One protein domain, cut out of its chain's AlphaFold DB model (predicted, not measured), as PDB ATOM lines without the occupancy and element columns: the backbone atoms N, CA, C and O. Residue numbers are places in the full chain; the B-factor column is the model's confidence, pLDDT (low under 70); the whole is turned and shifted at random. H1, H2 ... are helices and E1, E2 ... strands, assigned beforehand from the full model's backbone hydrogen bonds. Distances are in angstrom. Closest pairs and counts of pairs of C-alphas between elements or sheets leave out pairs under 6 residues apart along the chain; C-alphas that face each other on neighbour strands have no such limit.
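What this domain is: This is residues 39 to 74 and 94 to 243 of the 263 residues of an uncharacterized protein of Acidobacteria bacterium (UniProt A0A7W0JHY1). What is the overall shape? Three strongly twisted sheets form a stack of sheets, face to face in turn: E1 E6 E7 E8 E9 in the middle, E2 E3 E4 E5 over one face, and the branched sheet E10 E11 E12 E13 E16 over the other. The small hairpin of E14 and E15 sits at one end of the stack, with E15 touching E12, and the short helix H1 is at the opposite end, on the sheet E2 E3 E4 E5 but beside its strands, over none of them. What is it made of, and how large is it? The printed part has 186 residues, mostly strand, with 16 named strands and one named helix in the order E1, H1, then E2 to E16; neighbour strands are antiparallel. It is compact, with a radius of gyration of the C-alphas of 17.3 A and spans of 51 by 37 by 25 A.

Where its parts are: Where is the first sheet? E1 is residues 47 to 50, from C-alpha 47 at (622.167, 206.567, 733.245); E6 is 118 to 125, E7 134 to 140, E8 150 to 157, 22.4 A long, and E9 163 to 170. Where are the others? H1 is residues 53 to 57, E2 62 to 64, E3 67 to 73, E4 95 to 102, 23.1 A long, and E5 108 to 113. E10 is 182 to 184, E11 192 to 199, E12 202 to 211, 29.1 A long, E13 214 to 217, E14 220 to 222, E15 225 to 227, and E16 229 to 232, ending at C-alpha 232 at (608.674, 214.932, 764.710).

How they stand to each other: How is the first sheet paired? Its order is E1 E6 E7 E8 E9, and E6 to E9 are a meander, each strand the antiparallel neighbour of the one before; N 137 and O 153, of E7 and E8, are 2.9 A apart. What faces it? The sheet E2 E3 E4 E5 does at 11.1 A centre to centre, with N 70 and O 98 of E3 and E4 2.9 A apart. The branched sheet does at 11.7 A; E10 to E13 are a meander too, and E12 has E11 on one side, E13 and E16 on the other, with N 203 and O 231 of E12 and E16 2.8 A apart. Where are the small parts? H1, whose O i to N i+4 pair is within hydrogen-bond range, is on the sheet E2 E3 E4 E5; its closest C-alphas to E3 are Ile 56 and Arg 70, 4.7 A. E14 and E15 form a hairpin, with N 222 and O 225 3.0 A apart, and E15 runs on into E16 at 90 degrees.

The domain as a whole: How far does it reach? The two C-alphas farthest apart, of Gly 106 and Ser 235, are 55.2 A apart. Is anything missing or uncertain? Residues 75 to 93 are not printed, with C-alphas 74 and 94 5.5 A apart across the cut; the link E9 to E10 is long, and residue 116 alone has pLDDT under 70.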
ATOM      1  N   ALA A  39     605.035 206.231 746.530       76.94
ATOM      2  CA  ALA A  39     604.134 206.489 745.402       76.94
ATOM      3  C   ALA A  39     604.108 207.966 744.948       76.94
ATOM      4  O   ALA A  39     603.645 208.266 743.851       76.94
ATOM      5  N   LYS A  40     604.584 208.895 745.792       80.62
ATOM      6  CA  LYS A  40     604.782 210.313 745.450       80.62
ATOM      7  C   LYS A  40     606.061 210.572 744.647       80.62
ATOM      8  O   LYS A  40     606.185 211.654 744.090       80.62
ATOM      9  N   LEU A  41     606.994 209.623 744.612       84.69
ATOM     10  CA  LEU A  41     608.306 209.763 743.992       84.69
ATOM     11  C   LEU A  41     608.327 209.038 742.654       84.69
ATOM     12  O   LEU A  41     608.534 207.824 742.588       84.69
ATOM     13  N   ARG A  42     608.130 209.783 741.565       90.75
ATOM     14  CA  ARG A  42     608.391 209.238 740.231       90.75
ATOM     15  C   ARG A  42     609.896 209.293 740.032       90.75
ATOM     16  O   ARG A  42     610.476 210.370 739.933       90.75
ATOM     17  N   ARG A  43     610.536 208.122 740.059       88.62
ATOM     18  CA  ARG A  43     611.994 208.025 739.947       88.62
ATOM     19  C   ARG A  43     612.442 208.644 738.640       88.62
ATOM     20  O   ARG A  43     611.923 208.286 737.583       88.62
ATOM     21  N   PHE A  44     613.403 209.551 738.741       86.06
ATOM     22  CA  PHE A  44     613.994 210.152 737.568       86.06
ATOM     23  C   PHE A  44     615.016 209.168 736.987       86.06
ATOM     24  O   PHE A  44     615.974 208.817 737.682       86.06
ATOM     25  N   PRO A  45     614.808 208.642 735.768       88.12
ATOM     26  CA  PRO A  45     615.734 207.682 735.194       88.12
ATOM     27  C   PRO A  45     617.042 208.394 734.851       88.12
ATOM     28  O   PRO A  45     617.059 209.330 734.052       88.12
ATOM     29  N   LEU A  46     618.138 207.922 735.435       94.88
ATOM     30  CA  LEU A  46     619.475 208.432 735.169       94.88
ATOM     31  C   LEU A  46     620.352 207.285 734.687       94.88
ATOM     32  O   LEU A  46     620.321 206.180 735.233       94.88
ATOM     33  N   LYS A  47     621.161 207.541 733.661       95.81
ATOM     34  CA  LYS A  47     622.167 206.567 733.245       95.81
ATOM     35  C   LYS A  47     623.406 206.766 734.107       95.81
ATOM     36  O   LYS A  47     623.949 207.865 734.162       95.81
ATOM     37  N   ARG A  48     623.839 205.695 734.762       95.69
ATOM     38  CA  ARG A  48     624.978 205.697 735.674       95.69
ATOM     39  C   ARG A  48     626.256 205.236 734.981       95.69
ATOM     40  O   ARG A  48     626.230 204.282 734.206       95.69
ATOM     41  N   THR A  49     627.360 205.877 735.334       95.69
ATOM     42  CA  THR A  49     628.727 205.487 734.992       95.69
ATOM     43  C   THR A  49     629.531 205.442 736.284       95.69
ATOM     44  O   THR A  49     629.587 206.436 737.004       95.69
ATOM     45  N   GLU A  50     630.119 204.289 736.596       93.81
ATOM     46  CA  GLU A  50     631.062 204.176 737.714       93.81
ATOM     47  C   GLU A  50     632.290 205.027 737.428       93.81
ATOM     48  O   GLU A  50     632.759 205.066 736.289       93.81
ATOM     49  N   LEU A  51     632.803 205.704 738.450       91.75
ATOM     50  CA  LEU A  51     634.027 206.480 738.327       91.75
ATOM     51  C   LEU A  51     635.144 205.760 739.065       91.75
ATOM     52  O   LEU A  51     635.011 205.429 740.241       91.75
ATOM     53  N   THR A  52     636.272 205.554 738.392       90.44
ATOM     54  CA  THR A  52     637.492 205.127 739.072       90.44
ATOM     55  C   THR A  52     638.434 206.307 739.248       90.44
ATOM     56  O   THR A  52     638.513 207.217 738.418       90.44
ATOM     57  N   ARG A  53     639.196 206.286 740.344       86.88
ATOM     58  CA  ARG A  53     640.212 207.313 740.590       86.88
ATOM     59  C   ARG A  53     641.274 207.340 739.488       86.88
ATOM     60  O   ARG A  53     641.723 208.416 739.121       86.88
ATOM     61  N   GLU A  54     641.653 206.177 738.958       90.25
ATOM     62  CA  GLU A  54     642.640 206.060 737.878       90.25
ATOM     63  C   GLU A  54     642.194 206.816 736.620       90.25
ATOM     64  O   GLU A  54     642.953 207.619 736.083       90.25
ATOM     65  N   GLU A  55     640.944 206.632 736.194       92.19
ATOM     66  CA  GLU A  55     640.414 207.323 735.016       92.19
ATOM     67  C   GLU A  55     640.301 208.833 735.248       92.19
ATOM     68  O   GLU A  55     640.667 209.618 734.373       92.19
ATOM     69  N   ILE A  56     639.842 209.250 736.431       91.19
ATOM     70  CA  ILE A  56     639.689 210.668 736.785       91.19
ATOM     71  C   ILE A  56     641.047 211.375 736.909       91.19
ATOM     72  O   ILE A  56     641.149 212.548 736.559       91.19
ATOM     73  N   MET A  57     642.093 210.687 737.371       89.75
ATOM     74  CA  MET A  57     643.452 211.237 737.457       89.75
ATOM     75  C   MET A  57     644.232 211.150 736.138       89.75
ATOM     76  O   MET A  57     645.300 211.751 736.021       89.75
ATOM     77  N   SER A  58     643.737 210.401 735.149       91.69
ATOM     78  CA  SER A  58     644.384 210.316 733.841       91.69
ATOM     79  C   SER A  58     644.397 211.676 733.141       91.69
ATOM     80  O   SER A  58     643.530 212.527 733.362       91.69
ATOM     81  N   GLU A  59     645.354 211.882 732.233       89.12
ATOM     82  CA  GLU A  59     645.366 213.095 731.416       89.12
ATOM     83  C   GLU A  59     644.053 213.251 730.662       89.12
ATOM     84  O   GLU A  59     643.544 214.361 730.568       89.12
ATOM     85  N   GLN A  60     643.482 212.155 730.158       92.19
ATOM     86  CA  GLN A  60     642.244 212.113 729.388       92.19
ATOM     87  C   GLN A  60     641.015 212.453 730.242       92.19
ATOM     88  O   GLN A  60     640.098 213.104 729.732       92.19
ATOM     89  N   GLY A  61     641.020 212.108 731.529       93.44
ATOM     90  CA  GLY A  61     639.847 212.188 732.397       93.44
ATOM     91  C   GLY A  61     638.712 211.268 731.929       93.44
ATOM     92  O   GLY A  61     638.863 210.470 731.002       93.44
ATOM     93  N   VAL A  62     637.535 211.425 732.534       95.31
ATOM     94  CA  VAL A  62     636.312 210.714 732.127       95.31
ATOM     95  C   VAL A  62     635.409 211.661 731.342       95.31
ATOM     96  O   VAL A  62     635.189 212.794 731.765       95.31
ATOM     97  N   ASN A  63     634.865 211.215 730.205       96.69
ATOM     98  CA  ASN A  63     633.886 211.987 729.435       96.69
ATOM     99  C   ASN A  63     632.463 211.462 729.670       96.69
ATOM    100  O   ASN A  63     632.155 210.330 729.297       96.69
ATOM    101  N   ILE A  64     631.599 212.297 730.248       96.06
ATOM    102  CA  ILE A  64     630.185 212.005 730.501       96.06
ATOM    103  C   ILE A  64     629.347 213.081 729.821       96.06
ATOM    104  O   ILE A  64     629.444 214.252 730.173       96.06
ATOM    105  N   SER A  65     628.532 212.706 728.831       93.31
ATOM    106  CA  SER A  65     627.675 213.649 728.092       93.31
ATOM    107  C   SER A  65     628.403 214.909 727.573       93.31
ATOM    108  O   SER A  65     627.844 216.000 727.565       93.31
ATOM    109  N   GLY A  66     629.660 214.779 727.126       93.94
ATOM    110  CA  GLY A  66     630.456 215.910 726.632       93.94
ATOM    111  C   GLY A  66     631.146 216.734 727.728       93.94
ATOM    112  O   GLY A  66     631.908 217.644 727.406       93.94
ATOM    113  N   VAL A  67     630.938 216.385 728.999       97.19
ATOM    114  CA  VAL A  67     631.667 216.921 730.149       97.19
ATOM    115  C   VAL A  67     632.890 216.062 730.406       97.19
ATOM    116  O   VAL A  67     632.775 214.870 730.688       97.19
ATOM    117  N   ARG A  68     634.071 216.668 730.348       97.25
ATOM    118  CA  ARG A  68     635.310 216.050 730.809       97.25
ATOM    119  C   ARG A  68     635.487 216.327 732.296       97.25
ATOM    120  O   ARG A  68     635.523 217.489 732.695       97.25
ATOM    121  N   ILE A  69     635.628 215.261 733.074       95.25
ATOM    122  CA  ILE A  69     635.818 215.265 734.524       95.25
ATOM    123  C   ILE A  69     637.245 214.794 734.816       95.25
ATOM    124  O   ILE A  69     637.641 213.725 734.343       95.25
ATOM    125  N   ARG A  70     638.013 215.584 735.569       93.44
ATOM    126  CA  ARG A  70     639.405 215.277 735.922       93.44
ATOM    127  C   ARG A  70     639.752 215.771 737.322       93.44
ATOM    128  O   ARG A  70     639.244 216.800 737.747       93.44
ATOM    129  N   GLU A  71     640.658 215.078 737.998       91.12
ATOM    130  CA  GLU A  71     641.344 215.595 739.182       91.12
ATOM    131  C   GLU A  71     642.676 216.224 738.763       91.12
ATOM    132  O   GLU A  71     643.497 215.594 738.096       91.12
ATOM    133  N   GLU A  72     642.874 217.486 739.121       89.19
ATOM    134  CA  GLU A  72     644.095 218.241 738.859       89.19
ATOM    135  C   GLU A  72     644.843 218.482 740.168       89.19
ATOM    136  O   GLU A  72     644.237 218.731 741.207       89.19
ATOM    137  N   VAL A  73     646.169 218.386 740.103       84.56
ATOM    138  CA  VAL A  73     647.068 218.777 741.188       84.56
ATOM    139  C   VAL A  73     647.343 220.266 741.055       84.56
ATOM    140  O   VAL A  73     647.772 220.715 739.991       84.56
ATOM    141  N   ASP A  74     647.119 221.013 742.127       75.25
ATOM    142  CA  ASP A  74     647.526 222.407 742.197       75.25
ATOM    143  C   ASP A  74     649.032 222.469 742.492       75.25
ATOM    144  O   ASP A  74     649.506 222.040 743.545       75.25
ATOM    145  N   GLU A  94     647.327 219.922 747.245       75.00
ATOM    146  CA  GLU A  94     645.962 220.380 747.034       75.00
ATOM    147  C   GLU A  94     645.497 219.870 745.673       75.00
ATOM    148  O   GLU A  94     646.195 219.960 744.657       75.00
ATOM    149  N   ARG A  95     644.332 219.230 745.679       83.25
ATOM    150  CA  ARG A  95     643.750 218.642 744.483       83.25
ATOM    151  C   ARG A  95     642.388 219.219 744.258       83.25
ATOM    152  O   ARG A  95     641.636 219.466 745.199       83.25
ATOM    153  N   SER A  96     642.074 219.336 742.986       88.81
ATOM    154  CA  SER A  96     640.888 220.017 742.541       88.81
ATOM    155  C   SER A  96     640.154 219.191 741.513       88.81
ATOM    156  O   SER A  96     640.740 218.690 740.552       88.81
ATOM    157  N   LEU A  97     638.846 219.081 741.695       90.94
ATOM    158  CA  LEU A  97     637.973 218.487 740.702       90.94
ATOM    159  C   LEU A  97     637.678 219.521 739.621       90.94
ATOM    160  O   LEU A  97     637.197 220.622 739.896       90.94
ATOM    161  N   VAL A  98     637.949 219.159 738.376       93.31
ATOM    162  CA  VAL A  98     637.784 220.025 737.219       93.31
ATOM    163  C   VAL A  98     636.795 219.417 736.247       93.31
ATOM    164  O   VAL A  98     636.942 218.289 735.779       93.31
ATOM    165  N   PHE A  99     635.813 220.234 735.893       95.38
ATOM    166  CA  PHE A  99     634.861 219.979 734.829       95.38
ATOM    167  C   PHE A  99     635.162 220.901 733.665       95.38
ATOM    168  O   PHE A  99     635.374 222.100 733.850       95.38
ATOM    169  N   SER A 100     635.152 220.367 732.455       97.69
ATOM    170  CA  SER A 100     635.360 221.170 731.253       97.69
ATOM    171  C   SER A 100     634.564 220.638 730.076       97.69
ATOM    172  O   SER A 100     634.213 219.460 730.020       97.69
ATOM    173  N   GLY A 101     634.293 221.517 729.122       97.38
ATOM    174  CA  GLY A 101     633.578 221.167 727.909       97.38
ATOM    175  C   GLY A 101     633.429 222.359 726.979       97.38
ATOM    176  O   GLY A 101     634.088 223.392 727.132       97.38
ATOM    177  N   ARG A 102     632.555 222.191 725.992       97.88
ATOM    178  CA  ARG A 102     632.156 223.237 725.054       97.88
ATOM    179  C   ARG A 102     630.649 223.351 725.057       97.88
ATOM    180  O   ARG A 102     629.952 222.349 725.203       97.88
ATOM    181  N   ASP A 103     630.166 224.570 724.932       96.38
ATOM    182  CA  ASP A 103     628.753 224.818 724.706       96.38
ATOM    183  C   ASP A 103     628.382 224.571 723.230       96.38
ATOM    184  O   ASP A 103     629.228 224.205 722.407       96.38
ATOM    185  N   LEU A 104     627.103 224.723 722.887       93.19
ATOM    186  CA  LEU A 104     626.593 224.456 721.538       93.19
ATOM    187  C   LEU A 104     627.100 225.459 720.490       93.19
ATOM    188  O   LEU A 104     627.020 225.181 719.295       93.19
ATOM    189  N   GLU A 105     627.634 226.603 720.922       96.00
ATOM    190  CA  GLU A 105     628.292 227.590 720.060       96.00
ATOM    191  C   GLU A 105     629.798 227.288 719.907       96.00
ATOM    192  O   GLU A 105     630.509 227.973 719.172       96.00
ATOM    193  N   GLY A 106     630.292 226.228 720.557       96.50
ATOM    194  CA  GLY A 106     631.688 225.800 720.529       96.50
ATOM    195  C   GLY A 106     632.586 226.554 721.506       96.50
ATOM    196  O   GLY A 106     633.797 226.310 721.513       96.50
ATOM    197  N   GLN A 107     632.024 227.437 722.333       97.81
ATOM    198  CA  GLN A 107     632.768 228.204 723.317       97.81
ATOM    199  C   GLN A 107     633.111 227.316 724.518       97.81
ATOM    200  O   GLN A 107     632.273 226.618 725.093       97.81
ATOM    201  N   GLU A 108     634.385 227.339 724.897       98.06
ATOM    202  CA  GLU A 108     634.892 226.541 726.007       98.06
ATOM    203  C   GLU A 108     634.384 227.066 727.352       98.06
ATOM    204  O   GLU A 108     634.140 228.266 727.546       98.06
ATOM    205  N   TRP A 109     634.239 226.141 728.292       97.50
ATOM    206  CA  TRP A 109     633.959 226.425 729.689       97.50
ATOM    207  C   TRP A 109     634.743 225.473 730.590       97.50
ATOM    208  O   TRP A 109     635.087 224.351 730.207       97.50
ATOM    209  N   ARG A 110     635.022 225.942 731.806       96.69
ATOM    210  CA  ARG A 110     635.718 225.191 732.849       96.69
ATOM    211  C   ARG A 110     635.166 225.593 734.213       96.69
ATOM    212  O   ARG A 110     634.977 226.780 734.461       96.69
ATOM    213  N   ILE A 111     634.921 224.612 735.072       95.00
ATOM    214  CA  ILE A 111     634.549 224.782 736.480       95.00
ATOM    215  C   ILE A 111     635.571 224.004 737.303       95.00
ATOM    216  O   ILE A 111     635.852 222.847 736.997       95.00
ATOM    217  N   LYS A 112     636.131 224.649 738.324       92.56
ATOM    218  CA  LYS A 112     637.079 224.058 739.269       92.56
ATOM    219  C   LYS A 112     636.433 224.049 740.651       92.56
ATOM    220  O   LYS A 112     635.797 225.031 741.021       92.56
ATOM    221  N   ILE A 113     636.576 222.944 741.372       89.12
ATOM    222  CA  ILE A 113     636.165 222.803 742.766       89.12
ATOM    223  C   ILE A 113     637.408 222.405 743.556       89.12
ATOM    224  O   ILE A 113     637.936 221.308 743.369       89.12
ATOM    225  N   ASP A 114     637.871 223.309 744.418       83.94
ATOM    226  CA  ASP A 114     639.125 223.173 745.165       83.94
ATOM    227  C   ASP A 114     638.953 222.247 746.379       83.94
ATOM    228  O   ASP A 114     638.820 222.687 747.523       83.94
ATOM    229  N   ARG A 115     638.842 220.941 746.118       76.50
ATOM    230  CA  ARG A 115     638.887 219.876 747.130       76.50
ATOM    231  C   ARG A 115     639.139 218.515 746.486       76.50
ATOM    232  O   ARG A 115     638.606 218.219 745.416       76.50
ATOM    233  N   ALA A 116     639.875 217.658 747.194       64.12
ATOM    234  CA  ALA A 116     639.952 216.235 746.892       64.12
ATOM    235  C   ALA A 116     638.636 215.553 747.291       64.12
ATOM    236  O   ALA A 116     638.061 215.856 748.337       64.12
ATOM    237  N   VAL A 117     638.152 214.631 746.464       71.50
ATOM    238  CA  VAL A 117     636.823 214.036 746.637       71.50
ATOM    239  C   VAL A 117     636.840 212.547 746.311       71.50
ATOM    240  O   VAL A 117     637.533 212.099 745.401       71.50
ATOM    241  N   TYR A 118     636.078 211.763 747.076       77.06
ATOM    242  CA  TYR A 118     635.913 210.331 746.841       77.06
ATOM    243  C   TYR A 118     634.750 210.108 745.876       77.06
ATOM    244  O   TYR A 118     633.602 209.971 746.293       77.06
ATOM    245  N   TYR A 119     635.027 210.128 744.576       81.44
ATOM    246  CA  TYR A 119     633.991 209.914 743.565       81.44
ATOM    247  C   TYR A 119     633.505 208.465 743.580       81.44
ATOM    248  O   TYR A 119     634.310 207.537 743.630       81.44
ATOM    249  N   GLU A 120     632.193 208.287 743.480       86.50
ATOM    250  CA  GLU A 120     631.570 206.969 743.377       86.50
ATOM    251  C   GLU A 120     631.062 206.748 741.952       86.50
ATOM    252  O   GLU A 120     631.472 205.824 741.257       86.50
ATOM    253  N   ALA A 121     630.184 207.638 741.485       93.62
ATOM    254  CA  ALA A 121     629.553 207.509 740.182       93.62
ATOM    255  C   ALA A 121     629.137 208.863 739.606       93.62
ATOM    256  O   ALA A 121     628.813 209.799 740.338       93.62
ATOM    257  N   ALA A 122     629.074 208.925 738.280       95.75
ATOM    258  CA  ALA A 122     628.391 209.973 737.540       95.75
ATOM    259  C   ALA A 122     627.037 209.465 737.034       95.75
ATOM    260  O   ALA A 122     626.882 208.303 736.653       95.75
ATOM    261  N   TYR A 123     626.069 210.364 736.986       97.31
ATOM    262  CA  TYR A 123     624.729 210.147 736.471       97.31
ATOM    263  C   TYR A 123     624.460 211.157 735.362       97.31
ATOM    264  O   TYR A 123     624.778 212.330 735.524       97.31
ATOM    265  N   GLU A 124     623.861 210.721 734.255       96.81
ATOM    266  CA  GLU A 124     623.456 211.604 733.157       96.81
ATOM    267  C   GLU A 124     621.954 211.498 732.849       96.81
ATOM    268  O   GLU A 124     621.386 210.398 732.805       96.81
ATOM    269  N   GLY A 125     621.321 212.648 732.610       96.25
ATOM    270  CA  GLY A 125     619.903 212.779 732.258       96.25
ATOM    271  C   GLY A 125     619.478 214.244 732.116       96.25
ATOM    272  O   GLY A 125     620.130 215.116 732.662       96.25
ATOM    273  N   ASP A 126     618.410 214.523 731.369       96.69
ATOM    274  CA  ASP A 126     617.831 215.876 731.215       96.69
ATOM    275  C   ASP A 126     616.898 216.160 732.406       96.69
ATOM    276  O   ASP A 126     615.696 215.908 732.320       96.69
ATOM    277  N   ILE A 127     617.462 216.563 733.554       96.69
ATOM    278  CA  ILE A 127     616.743 216.626 734.841       96.69
ATOM    279  C   ILE A 127     615.824 217.834 734.947       96.69
ATOM    280  O   ILE A 127     614.887 217.825 735.739       96.69
ATOM    281  N   ASP A 128     616.054 218.873 734.154       97.06
ATOM    282  CA  ASP A 128     615.184 220.040 734.114       97.06
ATOM    283  C   ASP A 128     614.280 220.073 732.874       97.06
ATOM    284  O   ASP A 128     613.493 221.013 732.730       97.06
ATOM    285  N   ARG A 129     614.342 219.046 732.018       96.38
ATOM    286  CA  ARG A 129     613.527 218.873 730.810       96.38
ATOM    287  C   ARG A 129     613.677 220.028 729.821       96.38
ATOM    288  O   ARG A 129     612.684 220.511 729.255       96.38
ATOM    289  N   ASN A 130     614.893 220.528 729.637       95.81
ATOM    290  CA  ASN A 130     615.174 221.609 728.700       95.81
ATOM    291  C   ASN A 130     615.720 221.129 727.343       95.81
ATOM    292  O   ASN A 130     615.817 221.950 726.423       95.81
ATOM    293  N   GLY A 131     615.982 219.824 727.197       94.94
ATOM    294  CA  GLY A 131     616.500 219.182 725.989       94.94
ATOM    295  C   GLY A 131     618.016 218.965 725.981       94.94
ATOM    296  O   GLY A 131     618.530 218.392 725.018       94.94
ATOM    297  N   VAL A 132     618.730 219.396 727.021       95.94
ATOM    298  CA  VAL A 132     620.168 219.182 727.214       95.94
ATOM    299  C   VAL A 132     620.369 218.174 728.345       95.94
ATOM    300  O   VAL A 132     619.608 218.135 729.301       95.94
ATOM    301  N   ARG A 133     621.365 217.291 728.217       96.56
ATOM    302  CA  ARG A 133     621.674 216.326 729.280       96.56
ATOM    303  C   ARG A 133     622.489 217.002 730.373       96.56
ATOM    304  O   ARG A 133     623.531 217.581 730.086       96.56
ATOM    305  N   ASP A 134     622.044 216.837 731.605       97.81
ATOM    306  CA  ASP A 134     622.743 217.245 732.812       97.81
ATOM    307  C   ASP A 134     623.604 216.104 733.361       97.81
ATOM    308  O   ASP A 134     623.405 214.929 733.029       97.81
ATOM    309  N   VAL A 135     624.563 216.461 734.214       97.50
ATOM    310  CA  VAL A 135     625.463 215.517 734.882       97.50
ATOM    311  C   VAL A 135     625.371 215.707 736.393       97.50
ATOM    312  O   VAL A 135     625.417 216.830 736.888       97.50
ATOM    313  N   VAL A 136     625.266 214.609 737.138       97.19
ATOM    314  CA  VAL A 136     625.296 214.605 738.606       97.19
ATOM    315  C   VAL A 136     626.393 213.666 739.079       97.19
ATOM    316  O   VAL A 136     626.405 212.502 738.691       97.19
ATOM    317  N   LEU A 137     627.309 214.140 739.917       95.38
ATOM    318  CA  LEU A 137     628.293 213.276 740.569       95.38
ATOM    319  C   LEU A 137     627.808 212.924 741.970       95.38
ATOM    320  O   LEU A 137     627.402 213.817 742.710       95.38
ATOM    321  N   SER A 138     627.894 211.641 742.320       94.00
ATOM    322  CA  SER A 138     627.806 211.152 743.698       94.00
ATOM    323  C   SER A 138     629.206 210.966 744.251       94.00
ATOM    324  O   SER A 138     630.054 210.319 743.626       94.00
ATOM    325  N   ILE A 139     629.435 211.556 745.414       90.19
ATOM    326  CA  ILE A 139     630.728 211.597 746.077       90.19
ATOM    327  C   ILE A 139     630.529 211.196 747.534       90.19
ATOM    328  O   ILE A 139     629.686 211.766 748.229       90.19
ATOM    329  N   GLY A 140     631.337 210.255 748.011       86.69
ATOM    330  CA  GLY A 140     631.412 209.924 749.427       86.69
ATOM    331  C   GLY A 140     632.141 211.024 750.203       86.69
ATOM    332  O   GLY A 140     633.218 211.473 749.813       86.69
ATOM    333  N   THR A 141     631.587 211.458 751.332       83.00
ATOM    334  CA  THR A 141     632.203 212.495 752.185       83.00
ATOM    335  C   THR A 141     633.183 211.924 753.212       83.00
ATOM    336  O   THR A 141     633.847 212.680 753.916       83.00
ATOM    337  N   GLY A 142     633.231 210.595 753.370       78.44
ATOM    338  CA  GLY A 142     633.914 209.950 754.499       78.44
ATOM    339  C   GLY A 142     633.243 210.223 755.853       78.44
ATOM    340  O   GLY A 142     633.862 210.033 756.902       78.44
ATOM    341  N   GLY A 143     631.990 210.696 755.845       75.88
ATOM    342  CA  GLY A 143     631.229 211.018 757.045       75.88
ATOM    343  C   GLY A 143     631.109 209.830 758.005       75.88
ATOM    344  O   GLY A 143     630.715 208.734 757.618       75.88
ATOM    345  N   ASN A 144     631.412 210.069 759.284       70.38
ATOM    346  CA  ASN A 144     631.265 209.093 760.364       70.38
ATOM    347  C   ASN A 144     630.091 209.461 761.288       70.38
ATOM    348  O   ASN A 144     629.827 210.636 761.554       70.38
ATOM    349  N   GLY A 145     629.406 208.456 761.839       77.50
ATOM    350  CA  GLY A 145     628.303 208.662 762.784       77.50
ATOM    351  C   GLY A 145     627.071 209.303 762.136       77.50
ATOM    352  O   GLY A 145     626.431 208.684 761.298       77.50
ATOM    353  N   LEU A 146     626.721 210.526 762.557       70.38
ATOM    354  CA  LEU A 146     625.602 211.317 762.012       70.38
ATOM    355  C   LEU A 146     626.077 212.388 761.010       70.38
ATOM    356  O   LEU A 146     625.378 213.371 760.777       70.38
ATOM    357  N   ALA A 147     627.294 212.277 760.477       72.62
ATOM    358  CA  ALA A 147     627.720 213.146 759.386       72.62
ATOM    359  C   ALA A 147     627.055 212.689 758.073       72.62
ATOM    360  O   ALA A 147     626.966 211.479 757.846       72.62
ATOM    361  N   PRO A 148     626.597 213.609 757.203       76.62
ATOM    362  CA  PRO A 148     626.024 213.228 755.918       76.62
ATOM    363  C   PRO A 148     627.051 212.460 755.072       76.62
ATOM    364  O   PRO A 148     628.155 212.976 754.889       76.62
ATOM    365  N   PRO A 149     626.724 211.260 754.566       82.44
ATOM    366  CA  PRO A 149     627.686 210.391 753.888       82.44
ATOM    367  C   PRO A 149     627.964 210.797 752.439       82.44
ATOM    368  O   PRO A 149     628.973 210.372 751.882       82.44
ATOM    369  N   THR A 150     627.097 211.616 751.836       89.50
ATOM    370  CA  THR A 150     627.098 211.837 750.388       89.50
ATOM    371  C   THR A 150     627.037 213.319 750.047       89.50
ATOM    372  O   THR A 150     626.241 214.083 750.598       89.50
ATOM    373  N   GLN A 151     627.866 213.716 749.090       91.56
ATOM    374  CA  GLN A 151     627.762 214.973 748.373       91.56
ATOM    375  C   GLN A 151     627.303 214.691 746.941       91.56
ATOM    376  O   GLN A 151     627.834 213.814 746.261       91.56
ATOM    377  N   LEU A 152     626.320 215.459 746.483       94.75
ATOM    378  CA  LEU A 152     625.901 215.520 745.095       94.75
ATOM    379  C   LEU A 152     626.407 216.817 744.471       94.75
ATOM    380  O   LEU A 152     626.196 217.904 745.019       94.75
ATOM    381  N   ILE A 153     627.045 216.699 743.311       95.19
ATOM    382  CA  ILE A 153     627.454 217.841 742.490       95.19
ATOM    383  C   ILE A 153     626.635 217.812 741.209       95.19
ATOM    384  O   ILE A 153     626.818 216.932 740.373       95.19
ATOM    385  N   PHE A 154     625.735 218.775 741.059       97.12
ATOM    386  CA  PHE A 154     624.898 218.941 739.881       97.12
ATOM    387  C   PHE A 154     625.547 219.935 738.922       97.12
ATOM    388  O   PHE A 154     625.754 221.102 739.257       97.12
ATOM    389  N   LEU A 155     625.810 219.475 737.704       97.44
ATOM    390  CA  LEU A 155     626.096 220.297 736.540       97.44
ATOM    391  C   LEU A 155     624.877 220.269 735.636       97.44
ATOM    392  O   LEU A 155     624.681 219.331 734.865       97.44
ATOM    393  N   THR A 156     624.061 221.308 735.758       98.00
ATOM    394  CA  THR A 156     622.890 221.483 734.899       98.00
ATOM    395  C   THR A 156     623.201 222.458 733.782       98.00
ATOM    396  O   THR A 156     623.858 223.464 734.039       98.00
ATOM    397  N   PHE A 157     622.728 222.211 732.570       98.00
ATOM    398  CA  PHE A 157     623.088 223.007 731.398       98.00
ATOM    399  C   PHE A 157     621.898 223.787 730.886       98.00
ATOM    400  O   PHE A 157     620.809 223.242 730.784       98.00
ATOM    401  N   ASP A 158     622.077 225.066 730.562       97.12
ATOM    402  CA  ASP A 158     621.035 225.794 729.840       97.12
ATOM    403  C   ASP A 158     620.914 225.278 728.394       97.12
ATOM    404  O   ASP A 158     621.733 224.494 727.910       97.12
ATOM    405  N   ARG A 159     619.921 225.771 727.648       96.88
ATOM    406  CA  ARG A 159     619.722 225.390 726.238       96.88
ATOM    407  C   ARG A 159     620.882 225.732 725.302       96.88
ATOM    408  O   ARG A 159     620.860 225.294 724.158       96.88
ATOM    409  N   ARG A 160     621.850 226.544 725.734       96.38
ATOM    410  CA  ARG A 160     623.067 226.826 724.965       96.38
ATOM    411  C   ARG A 160     624.186 225.855 725.315       96.38
ATOM    412  O   ARG A 160     625.187 225.859 724.618       96.38
ATOM    413  N   GLY A 161     624.035 225.018 726.339       96.25
ATOM    414  CA  GLY A 161     625.087 224.142 726.842       96.25
ATOM    415  C   GLY A 161     626.020 224.835 727.838       96.25
ATOM    416  O   GLY A 161     627.150 224.383 728.018       96.25
ATOM    417  N   ARG A 162     625.589 225.933 728.481       96.75
ATOM    418  CA  ARG A 162     626.357 226.573 729.559       96.75
ATOM    419  C   ARG A 162     626.016 225.932 730.905       96.75
ATOM    420  O   ARG A 162     624.836 225.899 731.261       96.75
ATOM    421  N   PRO A 163     627.014 225.467 731.675       96.81
ATOM    422  CA  PRO A 163     626.761 224.834 732.960       96.81
ATOM    423  C   PRO A 163     626.365 225.843 734.041       96.81
ATOM    424  O   PRO A 163     626.829 226.985 734.073       96.81
ATOM    425  N   ALA A 164     625.580 225.358 734.992       96.25
ATOM    426  CA  ALA A 164     625.401 225.904 736.324       96.25
ATOM    427  C   ALA A 164     625.741 224.825 737.343       96.25
ATOM    428  O   ALA A 164     625.275 223.689 737.231       96.25
ATOM    429  N   LEU A 165     626.529 225.217 738.340       94.88
ATOM    430  CA  LEU A 165     626.916 224.359 739.443       94.88
ATOM    431  C   LEU A 165     625.905 224.485 740.586       94.88
ATOM    432  O   LEU A 165     625.532 225.591 740.981       94.88
ATOM    433  N   PHE A 166     625.503 223.350 741.144       95.62
ATOM    434  CA  PHE A 166     624.802 223.279 742.417       95.62
ATOM    435  C   PHE A 166     625.342 222.101 743.223       95.62
ATOM    436  O   PHE A 166     625.339 220.968 742.753       95.62
ATOM    437  N   GLU A 167     625.814 222.370 744.435       93.56
ATOM    438  CA  GLU A 167     626.312 221.350 745.352       93.56
ATOM    439  C   GLU A 167     625.318 221.138 746.492       93.56
ATOM    440  O   GLU A 167     624.715 222.091 746.999       93.56
ATOM    441  N   ALA A 168     625.162 219.882 746.902       93.31
ATOM    442  CA  ALA A 168     624.343 219.494 748.035       93.31
ATOM    443  C   ALA A 168     625.045 218.389 748.825       93.31
ATOM    444  O   ALA A 168     625.383 217.356 748.261       93.31
ATOM    445  N   THR A 169     625.203 218.565 750.135       91.12
ATOM    446  CA  THR A 169     625.739 217.529 751.032       91.12
ATOM    447  C   THR A 169     624.639 217.071 751.978       91.12
ATOM    448  O   THR A 169     624.031 217.891 752.663       91.12
ATOM    449  N   GLY A 170     624.348 215.772 752.003       89.31
ATOM    450  CA  GLY A 170     623.148 215.244 752.645       89.31
ATOM    451  C   GLY A 170     623.143 213.725 752.780       89.31
ATOM    452  O   GLY A 170     624.105 213.034 752.451       89.31
ATOM    453  N   TYR A 171     622.041 213.207 753.312       87.44
ATOM    454  CA  TYR A 171     621.781 211.771 753.427       87.44
ATOM    455  C   TYR A 171     621.166 211.244 752.132       87.44
ATOM    456  O   TYR A 171     620.031 210.780 752.138       87.44
ATOM    457  N   PHE A 172     621.886 211.418 751.022       90.06
ATOM    458  CA  PHE A 172     621.397 211.037 749.703       90.06
ATOM    459  C   PHE A 172     621.681 209.568 749.409       90.06
ATOM    460  O   PHE A 172     622.764 209.077 749.712       90.06
ATOM    461  N   GLU A 173     620.736 208.887 748.766       88.06
ATOM    462  CA  GLU A 173     620.891 207.488 748.367       88.06
ATOM    463  C   GLU A 173     621.069 207.377 746.844       88.06
ATOM    464  O   GLU A 173     620.125 207.502 746.057       88.06
ATOM    465  N   ALA A 174     622.308 207.142 746.412       86.81
ATOM    466  CA  ALA A 174     622.651 206.920 745.013       86.81
ATOM    467  C   ALA A 174     622.464 205.431 744.645       86.81
ATOM    468  O   ALA A 174     622.955 204.544 745.340       86.81
ATOM    469  N   GLN A 175     621.758 205.137 743.550       85.94
ATOM    470  CA  GLN A 175     621.398 203.775 743.137       85.94
ATOM    471  C   GLN A 175     621.848 203.477 741.702       85.94
ATOM    472  O   GLN A 175     622.186 204.365 740.935       85.94
ATOM    473  N   ALA A 176     621.791 202.213 741.274       85.62
ATOM    474  CA  ALA A 176     622.291 201.798 739.959       85.62
ATOM    475  C   ALA A 176     621.695 202.562 738.750       85.62
ATOM    476  O   ALA A 176     622.357 202.673 737.721       85.62
ATOM    477  N   ASN A 177     620.460 203.064 738.843       85.62
ATOM    478  CA  ASN A 177     619.734 203.693 737.728       85.62
ATOM    479  C   ASN A 177     619.012 205.005 738.089       85.62
ATOM    480  O   ASN A 177     618.195 205.494 737.306       85.62
ATOM    481  N   ASN A 178     619.242 205.532 739.290       89.88
ATOM    482  CA  ASN A 178     618.649 206.774 739.772       89.88
ATOM    483  C   ASN A 178     619.421 207.279 741.000       89.88
ATOM    484  O   ASN A 178     620.261 206.572 741.551       89.88
ATOM    485  N   ILE A 179     619.095 208.487 741.443       93.38
ATOM    486  CA  ILE A 179     619.389 208.948 742.799       93.38
ATOM    487  C   ILE A 179     618.033 209.038 743.489       93.38
ATOM    488  O   ILE A 179     617.141 209.716 742.980       93.38
ATOM    489  N   PHE A 180     617.849 208.339 744.604       90.69
ATOM    490  CA  PHE A 180     616.542 208.161 745.232       90.69
ATOM    491  C   PHE A 180     615.891 209.506 745.583       90.69
ATOM    492  O   PHE A 180     614.696 209.703 745.356       90.69
ATOM    493  N   ASP A 181     616.694 210.439 746.084       93.31
ATOM    494  CA  ASP A 181     616.280 211.780 746.499       93.31
ATOM    495  C   ASP A 181     616.056 212.752 745.334       93.31
ATOM    496  O   ASP A 181     615.601 213.873 745.557       93.31
ATOM    497  N   VAL A 182     616.348 212.328 744.100       95.19
ATOM    498  CA  VAL A 182     616.089 213.071 742.864       95.19
ATOM    499  C   VAL A 182     614.881 212.445 742.164       95.19
ATOM    500  O   VAL A 182     614.951 211.353 741.595       95.19
ATOM    501  N   ALA A 183     613.739 213.124 742.212       93.69
ATOM    502  CA  ALA A 183     612.471 212.572 741.742       93.69
ATOM    503  C   ALA A 183     611.563 213.638 741.132       93.69
ATOM    504  O   ALA A 183     611.570 214.779 741.572       93.69
ATOM    505  N   ASP A 184     610.734 213.237 740.171       94.94
ATOM    506  CA  ASP A 184     609.632 214.048 739.648       94.94
ATOM    507  C   ASP A 184     608.424 213.906 740.592       94.94
ATOM    508  O   ASP A 184     607.735 212.874 740.621       94.94
ATOM    509  N   MET A 185     608.203 214.907 741.445       93.44
ATOM    510  CA  MET A 185     607.174 214.841 742.485       93.44
ATOM    511  C   MET A 185     605.797 215.311 742.008       93.44
ATOM    512  O   MET A 185     604.780 214.869 742.560       93.44
ATOM    513  N   ASP A 186     605.726 216.213 741.025       94.12
ATOM    514  CA  ASP A 186     604.462 216.784 740.537       94.12
ATOM    515  C   ASP A 186     603.992 216.215 739.184       94.12
ATOM    516  O   ASP A 186     602.817 216.356 738.828       94.12
ATOM    517  N   GLY A 187     604.837 215.442 738.507       93.62
ATOM    518  CA  GLY A 187     604.557 214.799 737.233       93.62
ATOM    519  C   GLY A 187     604.835 215.673 736.014       93.62
ATOM    520  O   GLY A 187     604.347 215.325 734.932       93.62
ATOM    521  N   ASP A 188     605.537 216.800 736.161       94.56
ATOM    522  CA  ASP A 188     605.879 217.692 735.048       94.56
ATOM    523  C   ASP A 188     607.082 217.193 734.219       94.56
ATOM    524  O   ASP A 188     607.393 217.752 733.156       94.56
ATOM    525  N   GLY A 189     607.695 216.081 734.634       94.00
ATOM    526  CA  GLY A 189     608.842 215.462 733.981       94.00
ATOM    527  C   GLY A 189     610.163 216.181 734.243       94.00
ATOM    528  O   GLY A 189     611.120 215.911 733.522       94.00
ATOM    529  N   ARG A 190     610.214 217.095 735.215       96.00
ATOM    530  CA  ARG A 190     611.436 217.679 735.771       96.00
ATOM    531  C   ARG A 190     611.699 217.051 737.134       96.00
ATOM    532  O   ARG A 190     610.803 216.516 737.775       96.00
ATOM    533  N   ALA A 191     612.953 217.068 737.551       96.00
ATOM    534  CA  ALA A 191     613.362 216.543 738.833       96.00
ATOM    535  C   ALA A 191     613.291 217.615 739.927       96.00
ATOM    536  O   ALA A 191     613.667 218.777 739.743       96.00
ATOM    537  N   GLU A 192     612.933 217.169 741.120       96.69
ATOM    538  CA  GLU A 192     613.201 217.847 742.372       96.69
ATOM    539  C   GLU A 192     614.222 217.073 743.204       96.69
ATOM    540  O   GLU A 192     614.283 215.846 743.160       96.69
ATOM    541  N   LEU A 193     614.992 217.804 744.010       96.69
ATOM    542  CA  LEU A 193     615.867 217.260 745.038       96.69
ATOM    543  C   LEU A 193     615.198 217.372 746.407       96.69
ATOM    544  O   LEU A 193     614.884 218.470 746.885       96.69
ATOM    545  N   LEU A 194     615.051 216.230 747.060       94.62
ATOM    546  CA  LEU A 194     614.659 216.098 748.452       94.62
ATOM    547  C   LEU A 194     615.895 216.238 749.329       94.62
ATOM    548  O   LEU A 194     616.840 215.473 749.216       94.62
ATOM    549  N   PHE A 195     615.886 217.216 750.227       93.75
ATOM    550  CA  PHE A 195     616.988 217.424 751.156       93.75
ATOM    551  C   PHE A 195     616.484 217.336 752.587       93.75
ATOM    552  O   PHE A 195     615.664 218.153 753.020       93.75
ATOM    553  N   MET A 196     616.983 216.352 753.327       90.31
ATOM    554  CA  MET A 196     616.609 216.136 754.714       90.31
ATOM    555  C   MET A 196     617.709 216.599 755.667       90.31
ATOM    556  O   MET A 196     618.875 216.241 755.524       90.31
ATOM    557  N   SER A 197     617.310 217.338 756.696       89.81
ATOM    558  CA  SER A 197     618.170 217.708 757.817       89.81
ATOM    559  C   SER A 197     617.443 217.511 759.145       89.81
ATOM    560  O   SER A 197     616.215 217.426 759.198       89.81
ATOM    561  N   TYR A 198     618.195 217.466 760.239       88.38
ATOM    562  CA  TYR A 198     617.640 217.394 761.588       88.38
ATOM    563  C   TYR A 198     617.818 218.727 762.318       88.38
ATOM    564  O   TYR A 198     618.899 219.309 762.296       88.38
ATOM    565  N   GLY A 199     616.771 219.194 762.999       90.69
ATOM    566  CA  GLY A 199     616.823 220.414 763.798       90.69
ATOM    567  C   GLY A 199     615.712 220.464 764.840       90.69
ATOM    568  O   GLY A 199     614.559 220.164 764.550       90.69
ATOM    569  N   ASP A 200     616.062 220.840 766.071       93.50
ATOM    570  CA  ASP A 200     615.117 221.101 767.170       93.50
ATOM    571  C   ASP A 200     614.082 219.977 767.437       93.50
ATOM    572  O   ASP A 200     612.926 220.223 767.789       93.50
ATOM    573  N   GLY A 201     614.484 218.710 767.270       92.19
ATOM    574  CA  GLY A 201     613.604 217.549 767.472       92.19
ATOM    575  C   GLY A 201     612.714 217.199 766.276       92.19
ATOM    576  O   GLY A 201     611.762 216.428 766.432       92.19
ATOM    577  N   TYR A 202     613.004 217.750 765.097       92.94
ATOM    578  CA  TYR A 202     612.291 217.478 763.855       92.94
ATOM    579  C   TYR A 202     613.260 217.050 762.757       92.94
ATOM    580  O   TYR A 202     614.344 217.614 762.613       92.94
ATOM    581  N   TRP A 203     612.818 216.095 761.947       91.12
ATOM    582  CA  TRP A 203     613.285 215.963 760.576       91.12
ATOM    583  C   TRP A 203     612.633 217.059 759.737       91.12
ATOM    584  O   TRP A 203     611.421 217.285 759.827       91.12
ATOM    585  N   ILE A 204     613.452 217.757 758.963       93.12
ATOM    586  CA  ILE A 204     613.069 218.867 758.103       93.12
ATOM    587  C   ILE A 204     613.381 218.437 756.676       93.12
ATOM    588  O   ILE A 204     614.545 218.281 756.320       93.12
ATOM    589  N   THR A 205     612.350 218.244 755.863       93.56
ATOM    590  CA  THR A 205     612.499 217.969 754.434       93.56
ATOM    591  C   THR A 205     612.298 219.264 753.664       93.56
ATOM    592  O   THR A 205     611.201 219.829 753.637       93.56
ATOM    593  N   ASN A 206     613.368 219.741 753.043       95.38
ATOM    594  CA  ASN A 206     613.333 220.783 752.033       95.38
ATOM    595  C   ASN A 206     613.194 220.170 750.649       95.38
ATOM    596  O   ASN A 206     613.577 219.024 750.422       95.38
ATOM    597  N   LEU A 207     612.674 220.973 749.731       96.12
ATOM    598  CA  LEU A 207     612.563 220.611 748.333       96.12
ATOM    599  C   LEU A 207     613.237 221.691 747.495       96.12
ATOM    600  O   LEU A 207     612.996 222.883 747.707       96.12
ATOM    601  N   TYR A 208     614.068 221.268 746.554       97.75
ATOM    602  CA  TYR A 208     614.679 222.134 745.559       97.75
ATOM    603  C   TYR A 208     614.228 221.673 744.182       97.75
ATOM    604  O   TYR A 208     614.204 220.481 743.911       97.75
ATOM    605  N   ARG A 209     613.869 222.612 743.314       97.12
ATOM    606  CA  ARG A 209     613.474 222.332 741.929       97.12
ATOM    607  C   ARG A 209     614.477 222.948 740.972       97.12
ATOM    608  O   ARG A 209     614.971 224.048 741.247       97.12
ATOM    609  N   VAL A 210     614.706 222.298 739.840       96.94
ATOM    610  CA  VAL A 210     615.556 222.814 738.764       96.94
ATOM    611  C   VAL A 210     614.712 223.247 737.566       96.94
ATOM    612  O   VAL A 210     613.784 222.555 737.151       96.94
ATOM    613  N   ARG A 211     615.001 224.431 737.014       95.81
ATOM    614  CA  ARG A 211     614.410 224.915 735.758       95.81
ATOM    615  C   ARG A 211     615.412 225.754 734.988       95.81
ATOM    616  O   ARG A 211     615.967 226.686 735.561       95.81
ATOM    617  N   GLU A 212     615.575 225.456 733.701       94.00
ATOM    618  CA  GLU A 212     616.500 226.169 732.812       94.00
ATOM    619  C   GLU A 212     617.884 226.289 733.472       94.00
ATOM    620  O   GLU A 212     618.435 227.380 733.617       94.00
ATOM    621  N   SER A 213     618.409 225.153 733.942       95.94
ATOM    622  CA  SER A 213     619.684 224.982 734.646       95.94
ATOM    623  C   SER A 213     619.844 225.721 735.977       95.94
ATOM    624  O   SER A 213     620.960 225.941 736.446       95.94
ATOM    625  N   ARG A 214     618.756 226.193 736.594       96.19
ATOM    626  CA  ARG A 214     618.830 226.925 737.864       96.19
ATOM    627  C   ARG A 214     617.995 226.249 738.935       96.19
ATOM    628  O   ARG A 214     616.792 226.036 738.779       96.19
ATOM    629  N   TRP A 215     618.658 225.952 740.047       97.38
ATOM    630  CA  TRP A 215     618.041 225.413 741.245       97.38
ATOM    631  C   TRP A 215     617.383 226.525 742.062       97.38
ATOM    632  O   TRP A 215     617.920 227.621 742.214       97.38
ATOM    633  N   SER A 216     616.199 226.243 742.596       96.19
ATOM    634  CA  SER A 216     615.471 227.131 743.502       96.19
ATOM    635  C   SER A 216     614.838 226.323 744.626       96.19
ATOM    636  O   SER A 216     614.295 225.242 744.390       96.19
ATOM    637  N   ARG A 217     614.888 226.843 745.852       96.69
ATOM    638  CA  ARG A 217     614.181 226.240 746.982       96.69
ATOM    639  C   ARG A 217     612.679 226.454 746.815       96.69
ATOM    640  O   ARG A 217     612.229 227.538 746.447       96.69
ATOM    641  N   VAL A 218     611.903 225.419 747.100       96.62
ATOM    642  CA  VAL A 218     610.445 225.479 747.111       96.62
ATOM    643  C   VAL A 218     609.971 225.918 748.493       96.62
ATOM    644  O   VAL A 218     610.244 225.260 749.498       96.62
ATOM    645  N   GLU A 219     609.214 227.013 748.529       94.81
ATOM    646  CA  GLU A 219     608.525 227.496 749.723       94.81
ATOM    647  C   GLU A 219     607.009 227.389 749.530       94.81
ATOM    648  O   GLU A 219     606.454 227.813 748.515       94.81
ATOM    649  N   GLY A 220     606.315 226.812 750.511       94.56
ATOM    650  CA  GLY A 220     604.868 226.641 750.455       94.56
ATOM    651  C   GLY A 220     604.440 225.356 749.749       94.56
ATOM    652  O   GLY A 220     605.041 224.299 749.938       94.56
ATOM    653  N   ARG A 221     603.315 225.401 749.026       95.62
ATOM    654  CA  ARG A 221     602.674 224.188 748.498       95.62
ATOM    655  C   ARG A 221     603.312 223.698 747.198       95.62
ATOM    656  O   ARG A 221     603.404 224.463 746.246       95.62
ATOM    657  N   PHE A 222     603.626 222.405 747.135       95.38
ATOM    658  CA  PHE A 222     604.110 221.719 745.932       95.38
ATOM    659  C   PHE A 222     603.732 220.234 745.968       95.38
ATOM    660  O   PHE A 222     603.758 219.631 747.040       95.38
ATOM    661  N   ALA A 223     603.314 219.648 744.839       92.56
ATOM    662  CA  ALA A 223     602.890 218.239 744.737       92.56
ATOM    663  C   ALA A 223     601.879 217.766 745.823       92.56
ATOM    664  O   ALA A 223     601.830 216.593 746.219       92.56
ATOM    665  N   GLY A 224     601.048 218.682 746.337       91.12
ATOM    666  CA  GLY A 224     600.087 218.419 747.419       91.12
ATOM    667  C   GLY A 224     600.678 218.379 748.838       91.12
ATOM    668  O   GLY A 224     599.958 218.053 749.778       91.12
ATOM    669  N   LEU A 225     601.954 218.724 749.008       91.50
ATOM    670  CA  LEU A 225     602.655 218.871 750.285       91.50
ATOM    671  C   LEU A 225     602.966 220.349 750.554       91.50
ATOM    672  O   LEU A 225     602.750 221.199 749.696       91.50
ATOM    673  N   SER A 226     603.412 220.679 751.767       93.38
ATOM    674  CA  SER A 226     603.880 222.026 752.126       93.38
ATOM    675  C   SER A 226     605.323 221.945 752.605       93.38
ATOM    676  O   SER A 226     605.601 221.170 753.519       93.38
ATOM    677  N   PHE A 227     606.201 222.730 751.983       94.38
ATOM    678  CA  PHE A 227     607.633 222.768 752.253       94.38
ATOM    679  C   PHE A 227     608.044 224.080 752.949       94.38
ATOM    680  O   PHE A 227     607.484 225.133 752.621       94.38
ATOM    681  N   PRO A 228     609.007 224.039 753.891       94.94
ATOM    682  CA  PRO A 228     609.627 222.832 754.450       94.94
ATOM    683  C   PRO A 228     608.610 221.934 755.165       94.94
ATOM    684  O   PRO A 228     607.678 222.411 755.817       94.94
ATOM    685  N   LEU A 229     608.782 220.625 755.005       94.25
ATOM    686  CA  LEU A 229     607.930 219.620 755.624       94.25
ATOM    687  C   LEU A 229     608.599 219.153 756.915       94.25
ATOM    688  O   LEU A 229     609.760 218.755 756.908       94.25
ATOM    689  N   TYR A 230     607.864 219.205 758.023       93.69
ATOM    690  CA  TYR A 230     608.369 218.789 759.328       93.69
ATOM    691  C   TYR A 230     607.776 217.464 759.773       93.69
ATOM    692  O   TYR A 230     606.555 217.295 759.778       93.69
ATOM    693  N   THR A 231     608.635 216.590 760.281       92.31
ATOM    694  CA  THR A 231     608.228 215.360 760.952       92.31
ATOM    695  C   THR A 231     608.904 215.269 762.302       92.31
ATOM    696  O   THR A 231     610.109 215.463 762.429       92.31
ATOM    697  N   ARG A 232     608.124 215.012 763.355       92.06
ATOM    698  CA  ARG A 232     608.674 214.932 764.710       92.06
ATOM    699  C   ARG A 232     609.574 213.707 764.831       92.06
ATOM    700  O   ARG A 232     609.139 212.604 764.506       92.06
ATOM    701  N   PHE A 233     610.771 213.899 765.368       88.50
ATOM    702  CA  PHE A 233     611.663 212.795 765.685       88.50
ATOM    703  C   PHE A 233     611.080 211.925 766.801       88.50
ATOM    704  O   PHE A 233     610.608 212.417 767.832       88.50
ATOM    705  N   THR A 234     611.126 210.616 766.586       85.81
ATOM    706  CA  THR A 234     610.698 209.588 767.532       85.81
ATOM    707  C   THR A 234     611.673 208.419 767.479       85.81
ATOM    708  O   THR A 234     612.389 208.250 766.500       85.81
ATOM    709  N   SER A 235     611.678 207.567 768.506       82.88
ATOM    710  CA  SER A 235     612.494 206.339 768.534       82.88
ATOM    711  C   SER A 235     612.008 205.237 767.582       82.88
ATOM    712  O   SER A 235     612.582 204.154 767.542       82.88
ATOM    713  N   ARG A 236     610.926 205.493 766.848       83.31
ATOM    714  CA  ARG A 236     610.367 204.646 765.792       83.31
ATOM    715  C   ARG A 236     610.186 205.493 764.532       83.31
ATOM    716  O   ARG A 236     610.064 206.714 764.682       83.31
ATOM    717  N   PRO A 237     610.095 204.879 763.343       79.19
ATOM    718  CA  PRO A 237     609.713 205.572 762.121       79.19
ATOM    719  C   PRO A 237     608.461 206.416 762.321       79.19
ATOM    720  O   PRO A 237     607.474 205.979 762.924       79.19
ATOM    721  N   ASN A 238     608.512 207.644 761.828       84.38
ATOM    722  CA  ASN A 238     607.384 208.550 761.831       84.38
ATOM    723  C   ASN A 238     607.327 209.212 760.466       84.38
ATOM    724  O   ASN A 238     608.271 209.874 760.059       84.38
ATOM    725  N   HIS A 239     606.193 209.043 759.796       84.06
ATOM    726  CA  HIS A 239     605.938 209.585 758.465       84.06
ATOM    727  C   HIS A 239     604.871 210.669 758.490       84.06
ATOM    728  O   HIS A 239     604.383 211.075 757.444       84.06
ATOM    729  N   ARG A 240     604.412 211.080 759.676       88.00
ATOM    730  CA  ARG A 240     603.298 212.011 759.799       88.00
ATOM    731  C   ARG A 240     603.824 213.445 759.756       88.00
ATOM    732  O   ARG A 240     604.468 213.856 760.727       88.00
ATOM    733  N   PRO A 241     603.471 214.237 758.727       89.94
ATOM    734  CA  PRO A 241     603.783 215.655 758.720       89.94
ATOM    735  C   PRO A 241     603.107 216.346 759.904       89.94
ATOM    736  O   PRO A 241     601.938 216.095 760.218       89.94
ATOM    737  N   VAL A 242     603.839 217.234 760.560       92.50
ATOM    738  CA  VAL A 242     603.368 218.019 761.701       92.50
ATOM    739  C   VAL A 242     603.724 219.485 761.517       92.50
ATOM    740  O   VAL A 242     604.581 219.851 760.720       92.50
ATOM    741  N   ARG A 243     603.066 220.349 762.287       93.56
ATOM    742  CA  ARG A 243     603.587 221.694 762.527       93.56
ATOM    743  C   ARG A 243     604.511 221.641 763.741       93.56
ATOM    744  O   ARG A 243     604.160 220.949 764.704       93.56
TER     745      ARG A 243